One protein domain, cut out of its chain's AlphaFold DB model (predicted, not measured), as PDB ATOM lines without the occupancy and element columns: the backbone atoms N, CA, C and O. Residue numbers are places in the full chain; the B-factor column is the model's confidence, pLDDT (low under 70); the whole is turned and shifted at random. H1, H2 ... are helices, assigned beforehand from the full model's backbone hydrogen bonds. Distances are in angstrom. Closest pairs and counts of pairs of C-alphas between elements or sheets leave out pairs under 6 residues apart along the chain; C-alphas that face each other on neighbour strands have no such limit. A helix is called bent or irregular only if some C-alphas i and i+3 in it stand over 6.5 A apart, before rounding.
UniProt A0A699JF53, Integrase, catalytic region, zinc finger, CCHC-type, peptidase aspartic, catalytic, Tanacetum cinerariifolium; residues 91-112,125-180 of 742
ATOM      1  N   VAL A  91     160.511 143.524 192.991       78.81
ATOM      2  CA  VAL A  91     161.830 143.187 193.550       78.81
ATOM      3  C   VAL A  91     161.693 142.645 194.978       78.81
ATOM      4  O   VAL A  91     162.261 141.601 195.295       78.81
ATOM      5  N   LYS A  92     160.873 143.287 195.827       78.25
ATOM      6  CA  LYS A  92     160.609 142.806 197.197       78.25
ATOM      7  C   LYS A  92     159.911 141.442 197.222       78.25
ATOM      8  O   LYS A  92     160.226 140.633 198.092       78.25
ATOM      9  N   ILE A  93     159.002 141.183 196.279       82.19
ATOM     10  CA  ILE A  93     158.296 139.896 196.171       82.19
ATOM     11  C   ILE A  93     159.298 138.778 195.859       82.19
ATOM     12  O   ILE A  93     159.385 137.820 196.621       82.19
ATOM     13  N   HIS A  94     160.116 138.928 194.813       77.06
ATOM     14  CA  HIS A  94     161.114 137.914 194.462       77.06
ATOM     15  C   HIS A  94     162.188 137.720 195.543       77.06
ATOM     16  O   HIS A  94     162.594 136.587 195.789       77.06
ATOM     17  N   ILE A  95     162.627 138.783 196.232       77.75
ATOM     18  CA  ILE A  95     163.554 138.654 197.372       77.75
ATOM     19  C   ILE A  95     162.916 137.833 198.503       77.75
ATOM     20  O   ILE A  95     163.573 136.958 199.062       77.75
ATOM     21  N   PHE A  96     161.634 138.052 198.815       81.25
ATOM     22  CA  PHE A  96     160.927 137.241 199.807       81.25
ATOM     23  C   PHE A  96     160.806 135.771 199.365       81.25
ATOM     24  O   PHE A  96     161.081 134.875 200.160       81.25
ATOM     25  N   THR A  97     160.482 135.512 198.094       84.12
ATOM     26  CA  THR A  97     160.453 134.153 197.521       84.12
ATOM     27  C   THR A  97     161.817 133.458 197.605       84.12
ATOM     28  O   THR A  97     161.875 132.294 197.994       84.12
ATOM     29  N   LEU A  98     162.917 134.163 197.313       83.06
ATOM     30  CA  LEU A  98     164.279 133.635 197.475       83.06
ATOM     31  C   LEU A  98     164.583 133.264 198.933       83.06
ATOM     32  O   LEU A  98     165.128 132.192 199.180       83.06
ATOM     33  N   ILE A  99     164.209 134.110 199.898       80.88
ATOM     34  CA  ILE A  99     164.425 133.836 201.329       80.88
ATOM     35  C   ILE A  99     163.709 132.546 201.756       80.88
ATOM     36  O   ILE A  99     164.318 131.720 202.433       80.88
ATOM     37  N   GLN A 100     162.462 132.326 201.323       83.12
ATOM     38  CA  GLN A 100     161.747 131.077 201.628       83.12
ATOM     39  C   GLN A 100     162.400 129.858 200.956       83.12
ATOM     40  O   GLN A 100     162.625 128.851 201.623       83.12
ATOM     41  N   LEU A 101     162.800 129.968 199.682       85.12
ATOM     42  CA  LEU A 101     163.519 128.906 198.962       85.12
ATOM     43  C   LEU A 101     164.801 128.465 199.687       85.12
ATOM     44  O   LEU A 101     165.041 127.268 199.833       85.12
ATOM     45  N   PHE A 102     165.614 129.407 200.178       82.00
ATOM     46  CA  PHE A 102     166.815 129.074 200.954       82.00
ATOM     47  C   PHE A 102     166.482 128.429 202.313       82.00
ATOM     48  O   PHE A 102     167.175 127.498 202.722       82.00
ATOM     49  N   LEU A 103     165.416 128.871 202.993       80.94
ATOM     50  CA  LEU A 103     164.965 128.300 204.272       80.94
ATOM     51  C   LEU A 103     164.383 126.883 204.140       80.94
ATOM     52  O   LEU A 103     164.440 126.113 205.099       80.94
ATOM     53  N   GLU A 104     163.814 126.524 202.991       81.31
ATOM     54  CA  GLU A 104     163.383 125.152 202.697       81.31
ATOM     55  C   GLU A 104     164.564 124.269 202.277       81.31
ATOM     56  O   GLU A 104     164.708 123.156 202.781       81.31
ATOM     57  N   PHE A 105     165.464 124.782 201.432       80.81
ATOM     58  CA  PHE A 105     166.645 124.045 200.979       80.81
ATOM     59  C   PHE A 105     167.596 123.675 202.131       80.81
ATOM     60  O   PHE A 105     168.059 122.536 202.206       80.81
ATOM     61  N   ASP A 106     167.831 124.596 203.074       74.38
ATOM     62  CA  ASP A 106     168.630 124.358 204.285       74.38
ATOM     63  C   ASP A 106     168.068 123.210 205.150       74.38
ATOM     64  O   ASP A 106     168.818 122.335 205.593       74.38
ATOM     65  N   LYS A 107     166.739 123.150 205.326       76.50
ATOM     66  CA  LYS A 107     166.062 122.054 206.045       76.50
ATOM     67  C   LYS A 107     166.232 120.721 205.321       76.50
ATOM     68  O   LYS A 107     166.605 119.737 205.955       76.50
ATOM     69  N   THR A 108     166.001 120.693 204.008       69.88
ATOM     70  CA  THR A 108     166.138 119.484 203.177       69.88
ATOM     71  C   THR A 108     167.568 118.939 203.211       69.88
ATOM     72  O   THR A 108     167.764 117.737 203.397       69.88
ATOM     73  N   CYS A 109     168.575 119.819 203.140       65.12
ATOM     74  CA  CYS A 109     169.976 119.434 203.303       65.12
ATOM     75  C   CYS A 109     170.236 118.835 204.695       65.12
ATOM     76  O   CYS A 109     170.724 117.710 204.796       65.12
ATOM     77  N   LYS A 110     169.861 119.533 205.776       66.62
ATOM     78  CA  LYS A 110     170.078 119.064 207.160       66.62
ATOM     79  C   LYS A 110     169.397 117.721 207.448       66.62
ATOM     80  O   LYS A 110     170.004 116.850 208.072       66.62
ATOM     81  N   MET A 111     168.182 117.519 206.938       62.31
ATOM     82  CA  MET A 111     167.434 116.269 207.103       62.31
ATOM     83  C   MET A 111     168.093 115.077 206.387       62.31
ATOM     84  O   MET A 111     167.994 113.958 206.879       62.31
ATOM     85  N   ARG A 112     168.794 115.294 205.262       61.75
ATOM     86  CA  ARG A 112     169.514 114.233 204.527       61.75
ATOM     87  C   ARG A 112     170.973 114.029 204.953       61.75
ATOM     88  O   ARG A 112     171.519 112.967 204.681       61.75
ATOM     89  N   PHE A 125     175.379 106.230 197.567       61.41
ATOM     90  CA  PHE A 125     175.713 106.978 196.352       61.41
ATOM     91  C   PHE A 125     174.478 107.239 195.484       61.41
ATOM     92  O   PHE A 125     174.170 108.397 195.196       61.41
ATOM     93  N   GLU A 126     173.707 106.203 195.132       66.12
ATOM     94  CA  GLU A 126     172.488 106.386 194.327       66.12
ATOM     95  C   GLU A 126     171.417 107.201 195.070       66.12
ATOM     96  O   GLU A 126     170.724 108.012 194.454       66.12
ATOM     97  N   GLN A 127     171.321 107.092 196.400       65.75
ATOM     98  CA  GLN A 127     170.405 107.921 197.195       65.75
ATOM     99  C   GLN A 127     170.830 109.405 197.239       65.75
ATOM    100  O   GLN A 127     169.973 110.293 197.209       65.75
ATOM    101  N   THR A 128     172.138 109.689 197.220       66.38
ATOM    102  CA  THR A 128     172.696 111.052 197.104       66.38
ATOM    103  C   THR A 128     172.500 111.624 195.698       66.38
ATOM    104  O   THR A 128     172.043 112.754 195.535       66.38
ATOM    105  N   LYS A 129     172.758 110.823 194.661       71.38
ATOM    106  CA  LYS A 129     172.532 111.159 193.248       71.38
ATOM    107  C   LYS A 129     171.049 111.426 192.955       71.38
ATOM    108  O   LYS A 129     170.719 112.417 192.306       71.38
ATOM    109  N   ALA A 130     170.143 110.617 193.507       73.06
ATOM    110  CA  ALA A 130     168.700 110.830 193.411       73.06
ATOM    111  C   ALA A 130     168.236 112.118 194.119       73.06
ATOM    112  O   ALA A 130     167.372 112.813 193.586       73.06
ATOM    113  N   CYS A 131     168.823 112.464 195.272       70.56
ATOM    114  CA  CYS A 131     168.631 113.769 195.920       70.56
ATOM    115  C   CYS A 131     169.083 114.915 194.997       70.56
ATOM    116  O   CYS A 131     168.306 115.824 194.707       70.56
ATOM    117  N   TYR A 132     170.301 114.840 194.453       72.94
ATOM    118  CA  TYR A 132     170.857 115.898 193.607       72.94
ATOM    119  C   TYR A 132     169.997 116.169 192.359       72.94
ATOM    120  O   TYR A 132     169.698 117.319 192.030       72.94
ATOM    121  N   LEU A 133     169.525 115.102 191.705       77.88
ATOM    122  CA  LEU A 133     168.657 115.181 190.525       77.88
ATOM    123  C   LEU A 133     167.237 115.691 190.837       77.88
ATOM    124  O   LEU A 133     166.668 116.413 190.019       77.88
ATOM    125  N   LYS A 134     166.650 115.322 191.987       77.50
ATOM    126  CA  LYS A 134     165.249 115.652 192.327       77.50
ATOM    127  C   LYS A 134     165.064 116.939 193.130       77.50
ATOM    128  O   LYS A 134     163.980 117.510 193.078       77.50
ATOM    129  N   GLU A 135     166.076 117.387 193.867       76.19
ATOM    130  CA  GLU A 135     165.956 118.503 194.817       76.19
ATOM    131  C   GLU A 135     166.942 119.632 194.486       76.19
ATOM    132  O   GLU A 135     166.530 120.781 194.327       76.19
ATOM    133  N   VAL A 136     168.227 119.316 194.281       77.12
ATOM    134  CA  VAL A 136     169.276 120.334 194.067       77.12
ATOM    135  C   VAL A 136     169.172 121.003 192.691       77.12
ATOM    136  O   VAL A 136     169.195 122.232 192.598       77.12
ATOM    137  N   ILE A 137     168.996 120.235 191.611       80.00
ATOM    138  CA  ILE A 137     168.855 120.803 190.256       80.00
ATOM    139  C   ILE A 137     167.570 121.652 190.105       80.00
ATOM    140  O   ILE A 137     167.667 122.782 189.611       80.00
ATOM    141  N   PRO A 138     166.375 121.203 190.552       84.50
ATOM    142  CA  PRO A 138     165.171 122.039 190.534       84.50
ATOM    143  C   PRO A 138     165.277 123.297 191.405       84.50
ATOM    144  O   PRO A 138     164.785 124.354 190.996       84.50
ATOM    145  N   PHE A 139     165.968 123.227 192.550       83.12
ATOM    146  CA  PHE A 139     166.269 124.400 193.372       83.12
ATOM    147  C   PHE A 139     167.074 125.446 192.586       83.12
ATOM    148  O   PHE A 139     166.607 126.575 192.428       83.12
ATOM    149  N   PHE A 140     168.222 125.081 192.001       81.75
ATOM    150  CA  PHE A 140     169.046 126.031 191.236       81.75
ATOM    151  C   PHE A 140     168.343 126.587 189.988       81.75
ATOM    152  O   PHE A 140     168.547 127.753 189.635       81.75
ATOM    153  N   LYS A 141     167.463 125.809 189.347       86.19
ATOM    154  CA  LYS A 141     166.612 126.307 188.255       86.19
ATOM    155  C   LYS A 141     165.642 127.391 188.748       86.19
ATOM    156  O   LYS A 141     165.605 128.484 188.187       86.19
ATOM    157  N   THR A 142     164.934 127.122 189.844       85.62
ATOM    158  CA  THR A 142     163.980 128.060 190.466       85.62
ATOM    159  C   THR A 142     164.674 129.323 190.996       85.62
ATOM    160  O   THR A 142     164.134 130.428 190.909       85.62
ATOM    161  N   LEU A 143     165.908 129.178 191.490       82.75
ATOM    162  CA  LEU A 143     166.784 130.272 191.902       82.75
ATOM    163  C   LEU A 143     167.118 131.197 190.714       82.75
ATOM    164  O   LEU A 143     166.933 132.413 190.799       82.75
ATOM    165  N   LYS A 144     167.544 130.618 189.581       84.56
ATOM    166  CA  LYS A 144     167.884 131.341 188.342       84.56
ATOM    167  C   LYS A 144     166.694 132.125 187.783       84.56
ATOM    168  O   LYS A 144     166.854 133.287 187.403       84.56
ATOM    169  N   ASP A 145     165.504 131.530 187.778       86.69
ATOM    170  CA  ASP A 145     164.290 132.198 187.297       86.69
ATOM    171  C   ASP A 145     163.851 133.354 188.220       86.69
ATOM    172  O   ASP A 145     163.422 134.400 187.727       86.69
ATOM    173  N   ASN A 146     164.055 133.250 189.541       83.06
ATOM    174  CA  ASN A 146     163.815 134.367 190.465       83.06
ATOM    175  C   ASN A 146     164.818 135.519 190.292       83.06
ATOM    176  O   ASN A 146     164.400 136.677 190.267       83.06
ATOM    177  N   PHE A 147     166.113 135.243 190.099       80.88
ATOM    178  CA  PHE A 147     167.094 136.297 189.791       80.88
ATOM    179  C   PHE A 147     166.786 137.011 188.464       80.88
ATOM    180  O   PHE A 147     166.864 138.240 188.386       80.88
ATOM    181  N   LYS A 148     166.340 136.271 187.441       87.00
ATOM    182  CA  LYS A 148     165.854 136.838 186.172       87.00
ATOM    183  C   LYS A 148     164.593 137.698 186.364       87.00
ATOM    184  O   LYS A 148     164.460 138.746 185.730       87.00
ATOM    185  N   GLY A 149     163.698 137.289 187.268       83.12
ATOM    186  CA  GLY A 149     162.556 138.087 187.726       83.12
ATOM    187  C   GLY A 149     162.984 139.411 188.365       83.12
ATOM    188  O   GLY A 149     162.532 140.470 187.931       83.12
ATOM    189  N   ILE A 150     163.931 139.369 189.311       80.62
ATOM    190  CA  ILE A 150     164.516 140.555 189.965       80.62
ATOM    191  C   ILE A 150     165.119 141.519 188.941       80.62
ATOM    192  O   ILE A 150     164.793 142.702 188.965       80.62
ATOM    193  N   GLN A 151     165.948 141.036 188.011       77.06
ATOM    194  CA  GLN A 151     166.580 141.889 186.998       77.06
ATOM    195  C   GLN A 151     165.538 142.615 186.129       77.06
ATOM    196  O   GLN A 151     165.665 143.813 185.863       77.06
ATOM    197  N   LYS A 152     164.468 141.915 185.728       84.75
ATOM    198  CA  LYS A 152     163.360 142.501 184.961       84.75
ATOM    199  C   LYS A 152     162.546 143.501 185.795       84.75
ATOM    200  O   LYS A 152     162.190 144.559 185.280       84.75
ATOM    201  N   ALA A 153     162.289 143.190 187.065       81.12
ATOM    202  CA  ALA A 153     161.576 144.058 187.999       81.12
ATOM    203  C   ALA A 153     162.346 145.357 188.283       81.12
ATOM    204  O   ALA A 153     161.776 146.429 188.116       81.12
ATOM    205  N   ILE A 154     163.650 145.282 188.595       74.00
ATOM    206  CA  ILE A 154     164.526 146.458 188.770       74.00
ATOM    207  C   ILE A 154     164.507 147.322 187.506       74.00
ATOM    208  O   ILE A 154     164.273 148.525 187.588       74.00
ATOM    209  N   THR A 155     164.697 146.712 186.331       76.00
ATOM    210  CA  THR A 155     164.721 147.439 185.051       76.00
ATOM    211  C   THR A 155     163.411 148.195 184.796       76.00
ATOM    212  O   THR A 155     163.442 149.321 184.300       76.00
ATOM    213  N   LYS A 156     162.260 147.609 185.162       81.50
ATOM    214  CA  LYS A 156     160.957 148.278 185.053       81.50
ATOM    215  C   LYS A 156     160.782 149.369 186.111       81.50
ATOM    216  O   LYS A 156     160.494 150.499 185.750       81.50
ATOM    217  N   GLU A 157     160.985 149.053 187.390       81.50
ATOM    218  CA  GLU A 157     160.785 149.997 188.500       81.50
ATOM    219  C   GLU A 157     161.696 151.231 188.370       81.50
ATOM    220  O   GLU A 157     161.256 152.340 188.655       81.50
ATOM    221  N   MET A 158     162.923 151.081 187.855       72.12
ATOM    222  CA  MET A 158     163.786 152.225 187.531       72.12
ATOM    223  C   MET A 158     163.255 153.051 186.351       72.12
ATOM    224  O   MET A 158     163.293 154.276 186.420       72.12
ATOM    225  N   LYS A 159     162.754 152.415 185.282       75.50
ATOM    226  CA  LYS A 159     162.175 153.127 184.129       75.50
ATOM    227  C   LYS A 159     160.926 153.918 184.525       75.50
ATOM    228  O   LYS A 159     160.830 155.088 184.173       75.50
ATOM    229  N   ASP A 160     160.022 153.297 185.279       75.56
ATOM    230  CA  ASP A 160     158.790 153.927 185.763       75.56
ATOM    231  C   ASP A 160     159.120 155.180 186.618       75.56
ATOM    232  O   ASP A 160     158.503 156.229 186.442       75.56
ATOM    233  N   VAL A 161     160.157 155.115 187.471       72.50
ATOM    234  CA  VAL A 161     160.647 156.259 188.276       72.50
ATOM    235  C   VAL A 161     161.319 157.350 187.427       72.50
ATOM    236  O   VAL A 161     161.186 158.532 187.745       72.50
ATOM    237  N   PHE A 162     162.030 157.001 186.348       66.12
ATOM    238  CA  PHE A 162     162.581 158.010 185.431       66.12
ATOM    239  C   PHE A 162     161.476 158.754 184.665       66.12
ATOM    240  O   PHE A 162     161.565 159.971 184.526       66.12
ATOM    241  N   GLU A 163     160.418 158.063 184.230       76.31
ATOM    242  CA  GLU A 163     159.275 158.691 183.549       76.31
ATOM    243  C   GLU A 163     158.466 159.603 184.496       76.31
ATOM    244  O   GLU A 163     158.059 160.694 184.094       76.31
ATOM    245  N   GLU A 164     158.305 159.225 185.772       73.19
ATOM    246  CA  GLU A 164     157.718 160.097 186.807       73.19
ATOM    247  C   GLU A 164     158.575 161.357 187.052       73.19
ATOM    248  O   GLU A 164     158.049 162.472 187.092       73.19
ATOM    249  N   LEU A 165     159.902 161.204 187.144       69.25
ATOM    250  CA  LEU A 165     160.831 162.317 187.362       69.25
ATOM    251  C   LEU A 165     160.883 163.287 186.168       69.25
ATOM    252  O   LEU A 165     160.932 164.503 186.369       69.25
ATOM    253  N   GLU A 166     160.858 162.788 184.929       71.81
ATOM    254  CA  GLU A 166     160.789 163.643 183.736       71.81
ATOM    255  C   GLU A 166     159.474 164.440 183.684       71.81
ATOM    256  O   GLU A 166     159.491 165.628 183.347       71.81
ATOM    257  N   ALA A 167     158.351 163.840 184.101       74.19
ATOM    258  CA  ALA A 167     157.068 164.530 184.215       74.19
ATOM    259  C   ALA A 167     157.068 165.615 185.313       74.19
ATOM    260  O   ALA A 167     156.600 166.731 185.067       74.19
ATOM    261  N   GLU A 168     157.636 165.344 186.496       71.19
ATOM    262  CA  GLU A 168     157.755 166.337 187.579       71.19
ATOM    263  C   GLU A 168     158.652 167.523 187.166       71.19
ATOM    264  O   GLU A 168     158.297 168.687 187.374       71.19
ATOM    265  N   VAL A 169     159.779 167.253 186.495       67.69
ATOM    266  CA  VAL A 169     160.674 168.293 185.953       67.69
ATOM    267  C   VAL A 169     159.984 169.125 184.864       67.69
ATOM    268  O   VAL A 169     160.163 170.348 184.824       67.69
ATOM    269  N   ALA A 170     159.169 168.502 184.007       71.81
ATOM    270  CA  ALA A 170     158.381 169.210 183.000       71.81
ATOM    271  C   ALA A 170     157.325 170.132 183.638       71.81
ATOM    272  O   ALA A 170     157.219 171.295 183.237       71.81
ATOM    273  N   GLN A 171     156.606 169.663 184.664       71.62
ATOM    274  CA  GLN A 171     155.627 170.474 185.395       71.62
ATOM    275  C   GLN A 171     156.297 171.662 186.103       71.62
ATOM    276  O   GLN A 171     155.879 172.805 185.913       71.62
ATOM    277  N   TYR A 172     157.414 171.437 186.803       71.81
ATOM    278  CA  TYR A 172     158.185 172.509 187.443       71.81
ATOM    279  C   TYR A 172     158.646 173.590 186.443       71.81
ATOM    280  O   TYR A 172     158.694 174.781 186.764       71.81
ATOM    281  N   ALA A 173     158.955 173.209 185.197       71.19
ATOM    282  CA  ALA A 173     159.300 174.149 184.130       71.19
ATOM    283  C   ALA A 173     158.099 174.951 183.578       71.19
ATOM    284  O   ALA A 173     158.310 175.999 182.956       71.19
ATOM    285  N   VAL A 174     156.861 174.492 183.797       72.94
ATOM    286  CA  VAL A 174     155.616 175.225 183.507       72.94
ATOM    287  C   VAL A 174     155.263 176.163 184.660       72.94
ATOM    288  O   VAL A 174     155.046 177.353 184.418       72.94
ATOM    289  N   ASP A 175     155.292 175.679 185.902       70.00
ATOM    290  CA  ASP A 175     154.966 176.468 187.100       70.00
ATOM    291  C   ASP A 175     155.882 177.695 187.213       70.00
ATOM    292  O   ASP A 175     155.426 178.835 187.292       70.00
ATOM    293  N   ARG A 176     157.191 177.489 187.019       73.50
ATOM    294  CA  ARG A 176     158.206 178.555 186.993       73.50
ATOM    295  C   ARG A 176     157.995 179.601 185.886       73.50
ATOM    296  O   ARG A 176     158.551 180.697 185.968       73.50
ATOM    297  N   LYS A 177     157.238 179.282 184.826       73.44
ATOM    298  CA  LYS A 177     156.816 180.265 183.810       73.44
ATOM    299  C   LYS A 177     155.581 181.039 184.270       73.44
ATOM    300  O   LYS A 177     155.532 182.238 184.012       73.44
ATOM    301  N   HIS A 178     154.644 180.404 184.976       71.81
ATOM    302  CA  HIS A 178     153.511 181.080 185.618       71.81
ATOM    303  C   HIS A 178     153.989 182.107 186.661       71.81
ATOM    304  O   HIS A 178     153.650 183.287 186.546       71.81
ATOM    305  N   ASP A 179     154.899 181.703 187.556       71.81
ATOM    306  CA  ASP A 179     155.573 182.568 188.543       71.81
ATOM    307  C   ASP A 179     156.281 183.784 187.910       71.81
ATOM    308  O   ASP A 179     156.522 184.800 188.563       71.81
ATOM    309  N   ALA A 180     156.657 183.688 186.630       67.31
ATOM    310  CA  ALA A 180     157.332 184.741 185.872       67.31
ATOM    311  C   ALA A 180     156.382 185.590 185.000       67.31
ATOM    312  O   ALA A 180     156.834 186.554 184.369       67.31
TER     313      ALA A 180
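AT A GLANCE: This is residues 91 to 112 and 125 to 180 of the 742 residues of the protein "Integrase, catalytic region, zinc finger, CCHC-type, peptidase aspartic, catalytic" of Tanacetum cinerariifolium (UniProt A0A699JF53). One very long, gently bent helix, H2, has the shorter helix H1 side by side with part of it, running opposite ways; beyond H1, residues 158 to 180 stick out as a free arm. The printed part has 78 residues with two named helices, H1 then H2, and no named strand: all helix. It is extended, with a radius of gyration of the C-alphas of 22.9 A and spans of 80 by 17 by 9 A.

HOW THE PARTS SIT: H2, residues 125 to 178, was assigned as one helix by its hydrogen bonds but is bent: C-alphas 134 and 137 are 6.6 A apart. Its arms H2a, residues 125 to 134, and H2b, residues 137 to 178, stand at a shallow tilt of 28 degrees. H1, residues 91 to 112, touches H2b at residues 139 to 154 alone; the closest C-alphas, of Val 91 and Ile 150, are 5.2 A apart. H1 and H2b run opposite ways at a shallow tilt of 17 degrees. H1 and H2a are near each other, with 5 pairs of C-alphas within 10 A. Every O i to N i+4 pair is within hydrogen-bond range in H2a, 37 of 38 in H2b and 17 of 18 in H1.

IN THESE COORDINATES: H2b measures 62.4 A from first to last C-alpha, ending at C-alpha 178 (153.511, 181.080, 185.618); H2a measures 14.2 A. H1 measures 31.9 A from C-alpha 91 (161.830, 143.187, 193.550).

THE WHOLE: The C-alphas farthest apart, of Phe 125 and Ala 180, are 80.6 A apart. Residues 113 to 124 are not printed; C-alphas 112 and 125 are 12.6 A apart across this cut. Confidence is under 70 in 13 residues, among them 108 to 112 and 125 to 128.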